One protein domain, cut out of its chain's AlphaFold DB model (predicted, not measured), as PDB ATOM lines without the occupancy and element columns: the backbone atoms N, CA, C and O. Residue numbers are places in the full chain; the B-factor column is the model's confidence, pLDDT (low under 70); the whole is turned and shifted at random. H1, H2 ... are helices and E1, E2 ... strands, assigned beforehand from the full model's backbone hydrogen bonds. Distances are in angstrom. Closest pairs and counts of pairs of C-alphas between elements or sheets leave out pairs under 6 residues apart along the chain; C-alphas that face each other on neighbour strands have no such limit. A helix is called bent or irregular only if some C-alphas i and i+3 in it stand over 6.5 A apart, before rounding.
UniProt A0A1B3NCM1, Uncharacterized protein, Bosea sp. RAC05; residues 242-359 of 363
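AT A GLANCE: This is residues 242 to 359 of the 363 residues of an uncharacterized protein of Bosea sp. RAC05 (UniProt A0A1B3NCM1). One strongly twisted sheet of four strands makes the core, with its strands E2, E3 and E4 sharply bent, and three short helices gather at one end of it. The link from E3 to E4, around Gly 301, reaches the opposite end, and a long loop, residues 263 to 283, joins E2 to E3. The printed part has 118 residues, with four named strands and then three named helices in the order E1 E2 E3 E4 H1 H2 H3; the sheet order is E2 E1 E3 E4, antiparallel throughout, and the class is mixed, helices and strands. It is compact, with a radius of gyration of the C-alphas of 13.8 A and spans of 42 by 31 by 28 A.

HOW THE PARTS SIT: Start at the inner strand E1, residues 242 to 247. Beside it, E2, residues 254 to 262, forms a hairpin with it; look for N 245 and O 257, 2.8 A apart. On the other side of E1 is E3, residues 284 to 295, where N 244 and O 286 are 2.8 A apart. E3 forms a second hairpin with the edge strand E4, residues 306 to 313, with N 295 and O 306 at 2.7 A. E3 bends by 109 degrees at residue 292 and E4 by 89 degrees at residue 309. H3, residues 345 to 352, is on the sheet at a height of 6.9 A and stands up from it; the closest C-alphas of H3 and E3 are those of Leu 349 and Gly 284, 4.3 A apart. H2, residues 326 to 336, is on the sheet over E2, at a height of 9.0 A. H2 and H3 touch, about perpendicular at 85 degrees, closest at the C-alphas of Asp 330 and Leu 345, 5.3 A apart. H1, residues 316 to 321, only grazes the sheet with its residues 318 to 321. In H1, H2 and H3 every O i to N i+4 pair is within hydrogen-bond range.

IN THESE COORDINATES: Find C-alpha 242 at (-18.925, 31.425, 0.073), where E1 begins its 15.5 A. E2 spans 22.7 A, E3 21.7 A and E4 17.1 A from first to last C-alpha. H1 spans 8.8 A and H2 15.3 A. H3 covers 10.3 A and ends at C-alpha 352, (-20.756, 36.803, -17.144).

THE WHOLE: The two C-alphas farthest apart are those of Gly 301 and Ser 343, 42.2 A. The printed part has no cut, and its one long link is E2 to E3. The mean pLDDT of the printed part is 74.1; look for values under 70 at residues 248 to 255, 263 to 281, 292 to 306 and 355 to 359.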
ATOM      1  N   ALA A 242     -17.536  31.238   0.468       86.88
ATOM      2  CA  ALA A 242     -18.925  31.425   0.073       86.88
ATOM      3  C   ALA A 242     -19.114  31.396  -1.445       86.88
ATOM      4  O   ALA A 242     -18.257  31.861  -2.200       86.88
ATOM      5  N   LEU A 243     -20.273  30.892  -1.870       88.81
ATOM      6  CA  LEU A 243     -20.807  31.055  -3.217       88.81
ATOM      7  C   LEU A 243     -21.738  32.268  -3.217       88.81
ATOM      8  O   LEU A 243     -22.737  32.296  -2.496       88.81
ATOM      9  N   VAL A 244     -21.404  33.260  -4.033       87.62
ATOM     10  CA  VAL A 244     -22.036  34.579  -4.022       87.62
ATOM     11  C   VAL A 244     -22.681  34.853  -5.372       87.62
ATOM     12  O   VAL A 244     -22.027  34.770  -6.414       87.62
ATOM     13  N   LEU A 245     -23.959  35.215  -5.348       87.75
ATOM     14  CA  LEU A 245     -24.659  35.805  -6.478       87.75
ATOM     15  C   LEU A 245     -24.516  37.321  -6.408       87.75
ATOM     16  O   LEU A 245     -24.991  37.953  -5.469       87.75
ATOM     17  N   TRP A 246     -23.893  37.900  -7.425       85.12
ATOM     18  CA  TRP A 246     -23.761  39.341  -7.579       85.12
ATOM     19  C   TRP A 246     -24.798  39.838  -8.585       85.12
ATOM     20  O   TRP A 246     -24.744  39.447  -9.755       85.12
ATOM     21  N   TYR A 247     -25.745  40.671  -8.144       79.25
ATOM     22  CA  TYR A 247     -26.858  41.149  -8.964       79.25
ATOM     23  C   TYR A 247     -27.130  42.637  -8.691       79.25
ATOM     24  O   TYR A 247     -27.831  43.035  -7.768       79.25
ATOM     25  N   GLY A 248     -26.548  43.494  -9.524       67.81
ATOM     26  CA  GLY A 248     -26.804  44.930  -9.501       67.81
ATOM     27  C   GLY A 248     -26.383  45.589 -10.806       67.81
ATOM     28  O   GLY A 248     -25.624  45.017 -11.592       67.81
ATOM     29  N   GLU A 249     -26.917  46.781 -11.055       56.94
ATOM     30  CA  GLU A 249     -26.572  47.576 -12.229       56.94
ATOM     31  C   GLU A 249     -25.267  48.347 -11.996       56.94
ATOM     32  O   GLU A 249     -25.011  48.873 -10.910       56.94
ATOM     33  N   ALA A 250     -24.442  48.462 -13.040       50.62
ATOM     34  CA  ALA A 250     -23.245  49.292 -12.993       50.62
ATOM     35  C   ALA A 250     -23.626  50.754 -12.677       50.62
ATOM     36  O   ALA A 250     -24.291  51.412 -13.478       50.62
ATOM     37  N   GLY A 251     -23.186  51.262 -11.521       46.78
ATOM     38  CA  GLY A 251     -23.441  52.635 -11.071       46.78
ATOM     39  C   GLY A 251     -24.577  52.829 -10.053       46.78
ATOM     40  O   GLY A 251     -24.917  53.983  -9.788       46.78
ATOM     41  N   SER A 252     -25.148  51.764  -9.469       52.97
ATOM     42  CA  SER A 252     -26.046  51.841  -8.298       52.97
ATOM     43  C   SER A 252     -25.502  51.075  -7.086       52.97
ATOM     44  O   SER A 252     -24.613  50.234  -7.220       52.97
ATOM     45  N   SER A 253     -26.092  51.305  -5.899       54.06
ATOM     46  CA  SER A 253     -25.920  50.404  -4.748       54.06
ATOM     47  C   SER A 253     -26.168  48.975  -5.221       54.06
ATOM     48  O   SER A 253     -27.242  48.682  -5.753       54.06
ATOM     49  N   THR A 254     -25.141  48.140  -5.127       57.44
ATOM     50  CA  THR A 254     -25.148  46.801  -5.702       57.44
ATOM     51  C   THR A 254     -25.570  45.804  -4.631       57.44
ATOM     52  O   THR A 254     -25.071  45.859  -3.507       57.44
ATOM     53  N   SER A 255     -26.505  44.920  -4.978       69.94
ATOM     54  CA  SER A 255     -26.970  43.855  -4.095       69.94
ATOM     55  C   SER A 255     -26.225  42.563  -4.416       69.94
ATOM     56  O   SER A 255     -25.990  42.218  -5.579       69.94
ATOM     57  N   CYS A 256     -25.829  41.833  -3.380       77.06
ATOM     58  CA  CYS A 256     -25.344  40.473  -3.538       77.06
ATOM     59  C   CYS A 256     -25.972  39.575  -2.476       77.06
ATOM     60  O   CYS A 256     -26.322  40.037  -1.391       77.06
ATOM     61  N   SER A 257     -26.083  38.291  -2.803       79.62
ATOM     62  CA  SER A 257     -26.671  37.279  -1.930       79.62
ATOM     63  C   SER A 257     -25.766  36.064  -1.846       79.62
ATOM     64  O   SER A 257     -25.218  35.596  -2.847       79.62
ATOM     65  N   PHE A 258     -25.624  35.523  -0.639       81.75
ATOM     66  CA  PHE A 258     -24.927  34.264  -0.412       81.75
ATOM     67  C   PHE A 258     -25.853  33.099  -0.763       81.75
ATOM     68  O   PHE A 258     -26.858  32.890  -0.092       81.75
ATOM     69  N   LEU A 259     -25.497  32.326  -1.788       81.88
ATOM     70  CA  LEU A 259     -26.199  31.083  -2.123       81.88
ATOM     71  C   LEU A 259     -25.770  29.942  -1.192       81.88
ATOM     72  O   LEU A 259     -26.578  29.115  -0.786       81.88
ATOM     73  N   ALA A 260     -24.487  29.917  -0.831       83.75
ATOM     74  CA  ALA A 260     -23.934  29.026   0.182       83.75
ATOM     75  C   ALA A 260     -22.746  29.680   0.878       83.75
ATOM     76  O   ALA A 260     -22.075  30.544   0.314       83.75
ATOM     77  N   ARG A 261     -22.468  29.228   2.100       83.25
ATOM     78  CA  ARG A 261     -21.349  29.703   2.911       83.25
ATOM     79  C   ARG A 261     -20.901  28.650   3.908       83.25
ATOM     80  O   ARG A 261     -21.713  27.872   4.408       83.25
ATOM     81  N   THR A 262     -19.617  28.666   4.209       76.50
ATOM     82  CA  THR A 262     -18.989  27.866   5.255       76.50
ATOM     83  C   THR A 262     -17.973  28.722   5.984       76.50
ATOM     84  O   THR A 262     -17.385  29.631   5.401       76.50
ATOM     85  N   GLY A 263     -17.729  28.415   7.252       66.31
ATOM     86  CA  GLY A 263     -16.713  29.097   8.032       66.31
ATOM     87  C   GLY A 263     -17.283  30.122   9.006       66.31
ATOM     88  O   GLY A 263     -18.332  30.734   8.794       66.31
ATOM     89  N   SER A 264     -16.561  30.321  10.105       65.56
ATOM     90  CA  SER A 264     -16.985  31.184  11.213       65.56
ATOM     91  C   SER A 264     -17.179  32.658  10.851       65.56
ATOM     92  O   SER A 264     -17.924  33.341  11.548       65.56
ATOM     93  N   VAL A 265     -16.562  33.144   9.766       67.94
ATOM     94  CA  VAL A 265     -16.759  34.526   9.280       67.94
ATOM     95  C   VAL A 265     -18.212  34.777   8.876       67.94
ATOM     96  O   VAL A 265     -18.694  35.900   9.006       67.94
ATOM     97  N   PHE A 266     -18.920  33.731   8.437       68.75
ATOM     98  CA  PHE A 266     -20.294  33.837   7.955       68.75
ATOM     99  C   PHE A 266     -21.358  33.400   8.969       68.75
ATOM    100  O   PHE A 266     -22.547  33.362   8.648       68.75
ATOM    101  N   HIS A 267     -20.950  33.042  10.188       62.25
ATOM    102  CA  HIS A 267     -21.865  32.567  11.217       62.25
ATOM    103  C   HIS A 267     -22.806  33.688  11.692       62.25
ATOM    104  O   HIS A 267     -22.362  34.797  11.986       62.25
ATOM    105  N   GLY A 268     -24.105  33.388  11.791       57.91
ATOM    106  CA  GLY A 268     -25.124  34.331  12.267       57.91
ATOM    107  C   GLY A 268     -25.517  35.425  11.265       57.91
ATOM    108  O   GLY A 268     -26.231  36.352  11.636       57.91
ATOM    109  N   LEU A 269     -25.085  35.330  10.003       62.47
ATOM    110  CA  LEU A 269     -25.439  36.275   8.934       62.47
ATOM    111  C   LEU A 269     -26.757  35.912   8.222       62.47
ATOM    112  O   LEU A 269     -26.900  36.122   7.014       62.47
ATOM    113  N   ASP A 270     -27.686  35.236   8.893       52.88
ATOM    114  CA  ASP A 270     -28.940  34.790   8.273       52.88
ATOM    115  C   ASP A 270     -29.767  36.002   7.827       52.88
ATOM    116  O   ASP A 270     -30.155  36.839   8.638       52.88
ATOM    117  N   GLY A 271     -29.995  36.114   6.516       45.72
ATOM    118  CA  GLY A 271     -30.776  37.203   5.922       45.72
ATOM    119  C   GLY A 271     -30.058  38.550   5.806       45.72
ATOM    120  O   GLY A 271     -30.719  39.552   5.548       45.72
ATOM    121  N   VAL A 272     -28.734  38.602   5.986       48.00
ATOM    122  CA  VAL A 272     -27.975  39.823   5.694       48.00
ATOM    123  C   VAL A 272     -27.824  39.964   4.173       48.00
ATOM    124  O   VAL A 272     -26.921  39.384   3.571       48.00
ATOM    125  N   GLU A 273     -28.746  40.702   3.551       48.56
ATOM    126  CA  GLU A 273     -28.496  41.384   2.278       48.56
ATOM    127  C   GLU A 273     -27.578  42.566   2.584       48.56
ATOM    128  O   GLU A 273     -28.027  43.593   3.095       48.56
ATOM    129  N   ASP A 274     -26.282  42.413   2.332       53.34
ATOM    130  CA  ASP A 274     -25.364  43.535   2.485       53.34
ATOM    131  C   ASP A 274     -25.277  44.340   1.195       53.34
ATOM    132  O   ASP A 274     -25.156  43.811   0.084       53.34
ATOM    133  N   TYR A 275     -25.317  45.659   1.366       52.12
ATOM    134  CA  TYR A 275     -25.015  46.612   0.313       52.12
ATOM    135  C   TYR A 275     -23.505  46.612   0.092       52.12
ATOM    136  O   TYR A 275     -22.765  47.384   0.700       52.12
ATOM    137  N   PHE A 276     -23.030  45.738  -0.789       55.84
ATOM    138  CA  PHE A 276     -21.649  45.799  -1.239       55.84
ATOM    139  C   PHE A 276     -21.515  46.973  -2.205       55.84
ATOM    140  O   PHE A 276     -21.930  46.908  -3.362       55.84
ATOM    141  N   TRP A 277     -20.923  48.074  -1.746       47.53
ATOM    142  CA  TRP A 277     -20.662  49.225  -2.606       47.53
ATOM    143  C   TRP A 277     -19.424  48.963  -3.481       47.53
ATOM    144  O   TRP A 277     -18.298  49.351  -3.171       47.53
ATOM    145  N   ARG A 278     -19.615  48.237  -4.591       54.47
ATOM    146  CA  ARG A 278     -18.660  48.183  -5.711       54.47
ATOM    147  C   ARG A 278     -19.394  48.341  -7.036       54.47
ATOM    148  O   ARG A 278     -20.032  47.420  -7.524       54.47
ATOM    149  N   ASN A 279     -19.247  49.529  -7.620       53.25
ATOM    150  CA  ASN A 279     -19.959  49.977  -8.818       53.25
ATOM    151  C   ASN A 279     -19.463  49.354 -10.144       53.25
ATOM    152  O   ASN A 279     -19.947  49.745 -11.206       53.25
ATOM    153  N   ASP A 280     -18.486  48.443 -10.119       62.56
ATOM    154  CA  ASP A 280     -17.741  48.006 -11.308       62.56
ATOM    155  C   ASP A 280     -17.702  46.489 -11.544       62.56
ATOM    156  O   ASP A 280     -17.148  46.048 -12.555       62.56
ATOM    157  N   TRP A 281     -18.299  45.680 -10.668       68.94
ATOM    158  CA  TRP A 281     -18.332  44.232 -10.868       68.94
ATOM    159  C   TRP A 281     -19.521  43.823 -11.727       68.94
ATOM    160  O   TRP A 281     -20.655  44.198 -11.414       68.94
ATOM    161  N   PRO A 282     -19.297  43.045 -12.802       76.81
ATOM    162  CA  PRO A 282     -20.396  42.554 -13.601       76.81
ATOM    163  C   PRO A 282     -21.224  41.571 -12.781       76.81
ATOM    164  O   PRO A 282     -20.703  40.808 -11.960       76.81
ATOM    165  N   GLN A 283     -22.521  41.573 -13.059       85.12
ATOM    166  CA  GLN A 283     -23.430  40.541 -12.594       85.12
ATOM    167  C   GLN A 283     -22.857  39.150 -12.899       85.12
ATOM    168  O   GLN A 283     -22.387  38.889 -14.009       85.12
ATOM    169  N   GLY A 284     -22.922  38.250 -11.922       90.19
ATOM    170  CA  GLY A 284     -22.423  36.894 -12.095       90.19
ATOM    171  C   GLY A 284     -22.318  36.111 -10.797       90.19
ATOM    172  O   GLY A 284     -22.682  36.591  -9.723       90.19
ATOM    173  N   LEU A 285     -21.813  34.884 -10.920       92.12
ATOM    174  CA  LEU A 285     -21.521  34.016  -9.783       92.12
ATOM    175  C   LEU A 285     -20.041  34.087  -9.427       92.12
ATOM    176  O   LEU A 285     -19.168  33.933 -10.285       92.12
ATOM    177  N   TYR A 286     -19.771  34.270  -8.141       90.25
ATOM    178  CA  TYR A 286     -18.430  34.407  -7.598       90.25
ATOM    179  C   TYR A 286     -18.218  33.438  -6.443       90.25
ATOM    180  O   TYR A 286     -19.150  33.076  -5.727       90.25
ATOM    181  N   VAL A 287     -16.967  33.040  -6.253       91.12
ATOM    182  CA  VAL A 287     -16.507  32.369  -5.046       91.12
ATOM    183  C   VAL A 287     -15.645  33.348  -4.270       91.12
ATOM    184  O   VAL A 287     -14.725  33.953  -4.827       91.12
ATOM    185  N   LEU A 288     -15.956  33.477  -2.989       86.88
ATOM    186  CA  LEU A 288     -15.094  34.093  -2.000       86.88
ATOM    187  C   LEU A 288     -14.342  32.979  -1.270       86.88
ATOM    188  O   LEU A 288     -14.969  32.112  -0.671       86.88
ATOM    189  N   GLU A 289     -13.017  33.003  -1.325       88.06
ATOM    190  CA  GLU A 289     -12.128  32.041  -0.674       88.06
ATOM    191  C   GLU A 289     -11.286  32.738   0.392       88.06
ATOM    192  O   GLU A 289     -10.915  33.905   0.243       88.06
ATOM    193  N   ASN A 290     -10.936  32.005   1.451       79.88
ATOM    194  CA  ASN A 290     -10.103  32.497   2.551       79.88
ATOM    195  C   ASN A 290     -10.601  33.829   3.125       79.88
ATOM    196  O   ASN A 290      -9.816  34.761   3.290       79.88
ATOM    197  N   ALA A 291     -11.903  33.943   3.399       75.75
ATOM    198  CA  ALA A 291     -12.422  35.162   3.998       75.75
ATOM    199  C   ALA A 291     -11.778  35.386   5.378       75.75
ATOM    200  O   ALA A 291     -11.767  34.491   6.233       75.75
ATOM    201  N   GLU A 292     -11.220  36.577   5.577       67.38
ATOM    202  CA  GLU A 292     -10.482  36.955   6.789       67.38
ATOM    203  C   GLU A 292     -11.371  37.737   7.764       67.38
ATOM    204  O   GLU A 292     -11.170  37.688   8.979       67.38
ATOM    205  N   GLY A 293     -12.396  38.414   7.241       65.38
ATOM    206  CA  GLY A 293     -13.363  39.167   8.029       65.38
ATOM    207  C   GLY A 293     -13.989  40.316   7.248       65.38
ATOM    208  O   GLY A 293     -13.805  40.460   6.040       65.38
ATOM    209  N   TRP A 294     -14.743  41.148   7.959       62.66
ATOM    210  CA  TRP A 294     -15.375  42.335   7.396       62.66
ATOM    211  C   TRP A 294     -14.372  43.488   7.297       62.66
ATOM    212  O   TRP A 294     -13.786  43.911   8.297       62.66
ATOM    213  N   SER A 295     -14.192  44.012   6.088       59.78
ATOM    214  CA  SER A 295     -13.468  45.249   5.818       59.78
ATOM    215  C   SER A 295     -14.126  46.400   6.570       59.78
ATOM    216  O   SER A 295     -15.331  46.621   6.491       59.78
ATOM    217  N   SER A 296     -13.289  47.177   7.254       50.41
ATOM    218  CA  SER A 296     -13.651  48.436   7.914       50.41
ATOM    219  C   SER A 296     -13.269  49.665   7.080       50.41
ATOM    220  O   SER A 296     -13.276  50.792   7.582       50.41
ATOM    221  N   ARG A 297     -12.865  49.472   5.817       46.84
ATOM    222  CA  ARG A 297     -12.380  50.564   4.969       46.84
ATOM    223  C   ARG A 297     -13.548  51.380   4.421       46.84
ATOM    224  O   ARG A 297     -14.232  50.933   3.513       46.84
ATOM    225  N   SER A 298     -13.699  52.602   4.930       40.91
ATOM    226  CA  SER A 298     -14.628  53.594   4.383       40.91
ATOM    227  C   SER A 298     -14.161  54.092   3.016       40.91
ATOM    228  O   SER A 298     -13.025  54.574   2.900       40.91
ATOM    229  N   HIS A 299     -15.036  54.078   2.016       40.81
ATOM    230  CA  HIS A 299     -14.871  54.934   0.847       40.81
ATOM    231  C   HIS A 299     -15.594  56.258   1.136       40.81
ATOM    232  O   HIS A 299     -16.699  56.267   1.655       40.81
ATOM    233  N   GLU A 300     -14.929  57.394   0.915       46.34
ATOM    234  CA  GLU A 300     -15.539  58.740   0.995       46.34
ATOM    235  C   GLU A 300     -16.244  59.143   2.316       46.34
ATOM    236  O   GLU A 300     -16.935  60.156   2.368       46.34
ATOM    237  N   GLY A 301     -15.996  58.435   3.422       37.59
ATOM    238  CA  GLY A 301     -16.589  58.744   4.731       37.59
ATOM    239  C   GLY A 301     -17.913  58.029   5.013       37.59
ATOM    240  O   GLY A 301     -18.440  58.188   6.115       37.59
ATOM    241  N   GLU A 302     -18.399  57.205   4.081       38.06
ATOM    242  CA  GLU A 302     -19.420  56.188   4.339       38.06
ATOM    243  C   GLU A 302     -18.731  54.876   4.752       38.06
ATOM    244  O   GLU A 302     -17.692  54.481   4.214       38.06
ATOM    245  N   VAL A 303     -19.241  54.242   5.811       38.75
ATOM    246  CA  VAL A 303     -18.733  52.946   6.275       38.75
ATOM    247  C   VAL A 303     -19.402  51.868   5.432       38.75
ATOM    248  O   VAL A 303     -20.428  51.322   5.824       38.75
ATOM    249  N   ASP A 304     -18.818  51.595   4.270       48.62
ATOM    250  CA  ASP A 304     -19.240  50.494   3.409       48.62
ATOM    251  C   ASP A 304     -18.556  49.203   3.870       48.62
ATOM    252  O   ASP A 304     -17.326  49.080   3.862       48.62
ATOM    253  N   PHE A 305     -19.354  48.235   4.313       50.31
ATOM    254  CA  PHE A 305     -18.860  46.947   4.785       50.31
ATOM    255  C   PHE A 305     -18.728  45.987   3.594       50.31
ATOM    256  O   PHE A 305     -19.706  45.637   2.945       50.31
ATOM    257  N   GLY A 306     -17.500  45.566   3.288       61.97
ATOM    258  CA  GLY A 306     -17.218  44.475   2.345       61.97
ATOM    259  C   GLY A 306     -16.525  43.318   3.059       61.97
ATOM    260  O   GLY A 306     -16.015  43.512   4.156       61.97
ATOM    261  N   ILE A 307     -16.447  42.127   2.461       70.00
ATOM    262  CA  ILE A 307     -15.713  40.996   3.057       70.00
ATOM    263  C   ILE A 307     -14.320  40.899   2.427       70.00
ATOM    264  O   ILE A 307     -14.180  40.828   1.200       70.00
ATOM    265  N   GLU A 308     -13.288  40.910   3.271       71.31
ATOM    266  CA  GLU A 308     -11.900  40.694   2.866       71.31
ATOM    267  C   GLU A 308     -11.667  39.206   2.591       71.31
ATOM    268  O   GLU A 308     -11.989  38.350   3.414       71.31
ATOM    269  N   GLY A 309     -11.109  38.904   1.419       75.44
ATOM    270  CA  GLY A 309     -10.778  37.553   0.975       75.44
ATOM    271  C   GLY A 309     -10.440  37.521  -0.515       75.44
ATOM    272  O   GLY A 309     -10.373  38.561  -1.183       75.44
ATOM    273  N   LEU A 310     -10.210  36.322  -1.041       84.38
ATOM    274  CA  LEU A 310      -9.918  36.096  -2.452       84.38
ATOM    275  C   LEU A 310     -11.215  35.897  -3.222       84.38
ATOM    276  O   LEU A 310     -11.918  34.913  -3.034       84.38
ATOM    277  N   TRP A 311     -11.511  36.822  -4.123       84.81
ATOM    278  CA  TRP A 311     -12.693  36.740  -4.962       84.81
ATOM    279  C   TRP A 311     -12.337  36.307  -6.376       84.81
ATOM    280  O   TRP A 311     -11.441  36.875  -7.008       84.81
ATOM    281  N   ARG A 312     -13.090  35.349  -6.907       90.25
ATOM    282  CA  ARG A 312     -12.946  34.889  -8.290       90.25
ATOM    283  C   ARG A 312     -14.290  34.475  -8.890       90.25
ATOM    284  O   ARG A 312     -15.196  34.127  -8.140       90.25
ATOM    285  N   PRO A 313     -14.418  34.459 -10.225       93.00
ATOM    286  CA  PRO A 313     -15.546  33.836 -10.901       93.00
ATOM    287  C   PRO A 313     -15.745  32.394 -10.432       93.00
ATOM    288  O   PRO A 313     -14.777  31.641 -10.259       93.00
ATOM    289  N   ALA A 314     -17.005  32.024 -10.226       94.06
ATOM    290  CA  ALA A 314     -17.379  30.653  -9.933       94.06
ATOM    291  C   ALA A 314     -17.276  29.781 -11.187       94.06
ATOM    292  O   ALA A 314     -17.459  30.239 -12.314       94.06
ATOM    293  N   THR A 315     -17.006  28.498 -10.979       95.25
ATOM    294  CA  THR A 315     -17.049  27.465 -12.017       95.25
ATOM    295  C   THR A 315     -18.198  26.494 -11.753       95.25
ATOM    296  O   THR A 315     -18.787  26.494 -10.673       95.25
ATOM    297  N   GLN A 316     -18.514  25.623 -12.714       94.12
ATOM    298  CA  GLN A 316     -19.500  24.556 -12.483       94.12
ATOM    299  C   GLN A 316     -19.057  23.597 -11.367       94.12
ATOM    300  O   GLN A 316     -19.892  23.142 -10.586       94.12
ATOM    301  N   ASP A 317     -17.750  23.340 -11.252       94.12
ATOM    302  CA  ASP A 317     -17.191  22.496 -10.193       94.12
ATOM    303  C   ASP A 317     -17.382  23.130  -8.807       94.12
ATOM    304  O   ASP A 317     -17.619  22.420  -7.831       94.12
ATOM    305  N   ASP A 318     -17.350  24.464  -8.712       92.94
ATOM    306  CA  ASP A 318     -17.643  25.167  -7.460       92.94
ATOM    307  C   ASP A 318     -19.099  24.984  -7.033       92.94
ATOM    308  O   ASP A 318     -19.357  24.750  -5.855       92.94
ATOM    309  N   LEU A 319     -20.052  25.023  -7.971       88.38
ATOM    310  CA  LEU A 319     -21.462  24.783  -7.646       88.38
ATOM    311  C   LEU A 319     -21.643  23.398  -7.017       88.38
ATOM    312  O   LEU A 319     -22.249  23.271  -5.953       88.38
ATOM    313  N   ALA A 320     -21.032  22.376  -7.624       82.44
ATOM    314  CA  ALA A 320     -21.050  21.019  -7.093       82.44
ATOM    315  C   ALA A 320     -20.334  20.915  -5.734       82.44
ATOM    316  O   ALA A 320     -20.832  20.231  -4.839       82.44
ATOM    317  N   ARG A 321     -19.207  21.621  -5.546       85.19
ATOM    318  CA  ARG A 321     -18.490  21.706  -4.260       85.19
ATOM    319  C   ARG A 321     -19.378  22.269  -3.148       85.19
ATOM    320  O   ARG A 321     -19.323  21.763  -2.031       85.19
ATOM    321  N   PHE A 322     -20.214  23.258  -3.458       83.81
ATOM    322  CA  PHE A 322     -21.192  23.835  -2.531       83.81
ATOM    323  C   PHE A 322     -22.524  23.064  -2.469       83.81
ATOM    324  O   PHE A 322     -23.447  23.494  -1.782       83.81
ATOM    325  N   GLY A 323     -22.632  21.911  -3.136       83.12
ATOM    326  CA  GLY A 323     -23.804  21.037  -3.059       83.12
ATOM    327  C   GLY A 323     -24.989  21.465  -3.928       83.12
ATOM    328  O   GLY A 323     -26.093  20.964  -3.722       83.12
ATOM    329  N   PHE A 324     -24.772  22.348  -4.900       84.06
ATOM    330  CA  PHE A 324     -25.798  22.808  -5.828       84.06
ATOM    331  C   PHE A 324     -25.726  22.096  -7.181       84.06
ATOM    332  O   PHE A 324     -24.653  21.908  -7.762       84.06
ATOM    333  N   SER A 325     -26.893  21.765  -7.732       87.81
ATOM    334  CA  SER A 325     -27.059  21.506  -9.161       87.81
ATOM    335  C   SER A 325     -27.278  22.812  -9.932       87.81
ATOM    336  O   SER A 325     -27.699  23.820  -9.365       87.81
ATOM    337  N   LEU A 326     -27.040  22.792 -11.248       91.12
ATOM    338  CA  LEU A 326     -27.320  23.943 -12.117       91.12
ATOM    339  C   LEU A 326     -28.789  24.382 -12.027       91.12
ATOM    340  O   LEU A 326     -29.050  25.565 -11.849       91.12
ATOM    341  N   ASP A 327     -29.728  23.434 -12.052       89.19
ATOM    342  CA  ASP A 327     -31.163  23.732 -11.968       89.19
ATOM    343  C   ASP A 327     -31.552  24.371 -10.623       89.19
ATOM    344  O   ASP A 327     -32.458  25.201 -10.574       89.19
ATOM    345  N   GLN A 328     -30.884  23.996  -9.523       88.31
ATOM    346  CA  GLN A 328     -31.108  24.630  -8.220       88.31
ATOM    347  C   GLN A 328     -30.617  26.077  -8.226       88.31
ATOM    348  O   GLN A 328     -31.328  26.959  -7.759       88.31
ATOM    349  N   VAL A 329     -29.440  26.333  -8.805       89.75
ATOM    350  CA  VAL A 329     -28.927  27.702  -8.948       89.75
ATOM    351  C   VAL A 329     -29.816  28.533  -9.873       89.75
ATOM    352  O   VAL A 329     -30.076  29.686  -9.554       89.75
ATOM    353  N   ASP A 330     -30.333  27.961 -10.967       89.81
ATOM    354  CA  ASP A 330     -31.290  28.635 -11.857       89.81
ATOM    355  C   ASP A 330     -32.526  29.122 -11.083       89.81
ATOM    356  O   ASP A 330     -32.955  30.264 -11.253       89.81
ATOM    357  N   HIS A 331     -33.092  28.272 -10.217       87.81
ATOM    358  CA  HIS A 331     -34.264  28.617  -9.405       87.81
ATOM    359  C   HIS A 331     -33.949  29.669  -8.339       87.81
ATOM    360  O   HIS A 331     -34.662  30.669  -8.252       87.81
ATOM    361  N   GLU A 332     -32.894  29.461  -7.550       87.94
ATOM    362  CA  GLU A 332     -32.518  30.377  -6.466       87.94
ATOM    363  C   GLU A 332     -32.129  31.753  -7.015       87.94
ATOM    364  O   GLU A 332     -32.620  32.776  -6.542       87.94
ATOM    365  N   ALA A 333     -31.316  31.801  -8.077       88.12
ATOM    366  CA  ALA A 333     -30.902  33.063  -8.680       88.12
ATOM    367  C   ALA A 333     -32.080  33.822  -9.300       88.12
ATOM    368  O   ALA A 333     -32.183  35.031  -9.108       88.12
ATOM    369  N   ALA A 334     -32.992  33.133  -9.997       86.31
ATOM    370  CA  ALA A 334     -34.187  33.771 -10.547       86.31
ATOM    371  C   ALA A 334     -35.087  34.346  -9.443       86.31
ATOM    372  O   ALA A 334     -35.596  35.456  -9.588       86.31
ATOM    373  N   SER A 335     -35.233  33.622  -8.329       86.25
ATOM    374  CA  SER A 335     -35.995  34.086  -7.168       86.25
ATOM    375  C   SER A 335     -35.358  35.310  -6.510       86.25
ATOM    376  O   SER A 335     -36.059  36.269  -6.210       86.25
ATOM    377  N   ILE A 336     -34.041  35.290  -6.283       84.00
ATOM    378  CA  ILE A 336     -33.309  36.394  -5.642       84.00
ATOM    379  C   ILE A 336     -33.322  37.651  -6.518       84.00
ATOM    380  O   ILE A 336     -33.463  38.762  -6.016       84.00
ATOM    381  N   MET A 337     -33.184  37.480  -7.831       83.31
ATOM    382  CA  MET A 337     -33.182  38.584  -8.789       83.31
ATOM    383  C   MET A 337     -34.588  39.077  -9.170       83.31
ATOM    384  O   MET A 337     -34.688  40.035  -9.934       83.31
ATOM    385  N   ASP A 338     -35.648  38.423  -8.684       86.00
ATOM    386  CA  ASP A 338     -37.048  38.676  -9.053       86.00
ATOM    387  C   ASP A 338     -37.287  38.659 -10.580       86.00
ATOM    388  O   ASP A 338     -37.869  39.568 -11.176       86.00
ATOM    389  N   ILE A 339     -36.798  37.605 -11.244       87.31
ATOM    390  CA  ILE A 339     -36.970  37.387 -12.687       87.31
ATOM    391  C   ILE A 339     -37.655  36.050 -12.980       87.31
ATOM    392  O   ILE A 339     -37.702  35.141 -12.154       87.31
ATOM    393  N   GLU A 340     -38.172  35.901 -14.201       91.06
ATOM    394  CA  GLU A 340     -38.724  34.622 -14.648       91.06
ATOM    395  C   GLU A 340     -37.628  33.549 -14.699       91.06
ATOM    396  O   GLU A 340     -36.566  33.745 -15.298       91.06
ATOM    397  N   HIS A 341     -37.906  32.393 -14.092       90.94
ATOM    398  CA  HIS A 341     -37.005  31.248 -14.127       90.94
ATOM    399  C   HIS A 341     -36.705  30.823 -15.571       90.94
ATOM    400  O   HIS A 341     -37.607  30.558 -16.373       90.94
ATOM    401  N   ARG A 342     -35.414  30.674 -15.877       91.31
ATOM    402  CA  ARG A 342     -34.918  30.241 -17.182       91.31
ATOM    403  C   ARG A 342     -33.840  29.183 -17.008       91.31
ATOM    404  O   ARG A 342     -32.830  29.435 -16.364       91.31
ATOM    405  N   SER A 343     -34.018  28.050 -17.684       91.75
ATOM    406  CA  SER A 343     -32.980  27.020 -17.755       91.75
ATOM    407  C   SER A 343     -31.708  27.573 -18.409       91.75
ATOM    408  O   SER A 343     -31.774  28.199 -19.474       91.75
ATOM    409  N   GLY A 344     -30.562  27.338 -17.770       92.25
ATOM    410  CA  GLY A 344     -29.246  27.794 -18.215       92.25
ATOM    411  C   GLY A 344     -28.797  29.131 -17.618       92.25
ATOM    412  O   GLY A 344     -27.682  29.559 -17.910       92.25
ATOM    413  N   LEU A 345     -29.606  29.760 -16.758       93.06
ATOM    414  CA  LEU A 345     -29.267  31.022 -16.092       93.06
ATOM    415  C   LEU A 345     -27.936  30.933 -15.322       93.06
ATOM    416  O   LEU A 345     -27.100  31.825 -15.435       93.06
ATOM    417  N   ALA A 346     -27.684  29.843 -14.604       92.12
ATOM    418  CA  ALA A 346     -26.459  29.583 -13.858       92.12
ATOM    419  C   ALA A 346     -25.228  29.538 -14.773       92.12
ATOM    420  O   ALA A 346     -24.169  30.056 -14.419       92.12
ATOM    421  N   ILE A 347     -25.364  28.960 -15.973       95.06
ATOM    422  CA  ILE A 347     -24.285  28.929 -16.970       95.06
ATOM    423  C   ILE A 347     -23.994  30.344 -17.468       95.06
ATOM    424  O   ILE A 347     -22.828  30.721 -17.580       95.06
ATOM    425  N   ASP A 348     -25.032  31.137 -17.723       93.38
ATOM    426  CA  ASP A 348     -24.866  32.523 -18.159       93.38
ATOM    427  C   ASP A 348     -24.242  33.398 -17.064       93.38
ATOM    428  O   ASP A 348     -23.378  34.225 -17.355       93.38
ATOM    429  N   LEU A 349     -24.622  33.190 -15.800       92.75
ATOM    430  CA  LEU A 349     -24.053  33.894 -14.648       92.75
ATOM    431  C   LEU A 349     -22.580  33.529 -14.408       92.75
ATOM    432  O   LEU A 349     -21.786  34.409 -14.077       92.75
ATOM    433  N   ILE A 350     -22.194  32.264 -14.610       93.69
ATOM    434  CA  ILE A 350     -20.783  31.840 -14.616       93.69
ATOM    435  C   ILE A 350     -20.027  32.534 -15.755       93.69
ATOM    436  O   ILE A 350     -18.935  33.056 -15.547       93.69
ATOM    437  N   ALA A 351     -20.604  32.562 -16.959       90.94
ATOM    438  CA  ALA A 351     -19.962  33.150 -18.133       90.94
ATOM    439  C   ALA A 351     -19.841  34.684 -18.062       90.94
ATOM    440  O   ALA A 351     -18.960  35.254 -18.707       90.94
ATOM    441  N   SER A 352     -20.720  35.342 -17.301       87.50
ATOM    442  CA  SER A 352     -20.756  36.803 -17.144       87.50
ATOM    443  C   SER A 352     -19.804  37.319 -16.061       87.50
ATOM    444  O   SER A 352     -19.425  38.490 -16.091       87.50
ATOM    445  N   ALA A 353     -19.385  36.458 -15.128       86.50
ATOM    446  CA  ALA A 353     -18.437  36.814 -14.081       86.50
ATOM    447  C   ALA A 353     -17.031  37.061 -14.656       86.50
ATOM    448  O   ALA A 353     -16.515  36.295 -15.472       86.50
ATOM    449  N   VAL A 354     -16.376  38.128 -14.196       79.25
ATOM    450  CA  VAL A 354     -15.031  38.524 -14.647       79.25
ATOM    451  C   VAL A 354     -14.069  38.488 -13.454       79.25
ATOM    452  O   VAL A 354     -14.476  38.829 -12.345       79.25
ATOM    453  N   PRO A 355     -12.800  38.063 -13.622       69.31
ATOM    454  CA  PRO A 355     -11.828  38.051 -12.532       69.31
ATOM    455  C   PRO A 355     -11.717  39.399 -11.821       69.31
ATOM    456  O   PRO A 355     -11.514  40.424 -12.471       69.31
ATOM    457  N   ALA A 356     -11.762  39.386 -10.486       57.78
ATOM    458  CA  ALA A 356     -11.614  40.583  -9.658       57.78
ATOM    459  C   ALA A 356     -10.317  41.356  -9.976       57.78
ATOM    460  O   ALA A 356     -10.306  42.585 -10.028       57.78
ATOM    461  N   GLU A 357      -9.228  40.642 -10.279       54.75
ATOM    462  CA  GLU A 357      -7.934  41.223 -10.666       54.75
ATOM    463  C   GLU A 357      -7.968  42.011 -11.985       54.75
ATOM    464  O   GLU A 357      -7.123  42.878 -12.199       54.75
ATOM    465  N   ALA A 358      -8.927  41.730 -12.873       44.91
ATOM    466  CA  ALA A 358      -9.082  42.449 -14.136       44.91
ATOM    467  C   ALA A 358      -9.762  43.820 -13.959       44.91
ATOM    468  O   ALA A 358      -9.764  44.621 -14.894       44.91
ATOM    469  N   ILE A 359     -10.329  44.075 -12.776       48.28
ATOM    470  CA  ILE A 359     -11.160  45.245 -12.473       48.28
ATOM    471  C   ILE A 359     -10.510  46.121 -11.388       48.28
ATOM    472  O   ILE A 359     -10.664  47.338 -11.409       48.28
TER     473      ILE A 359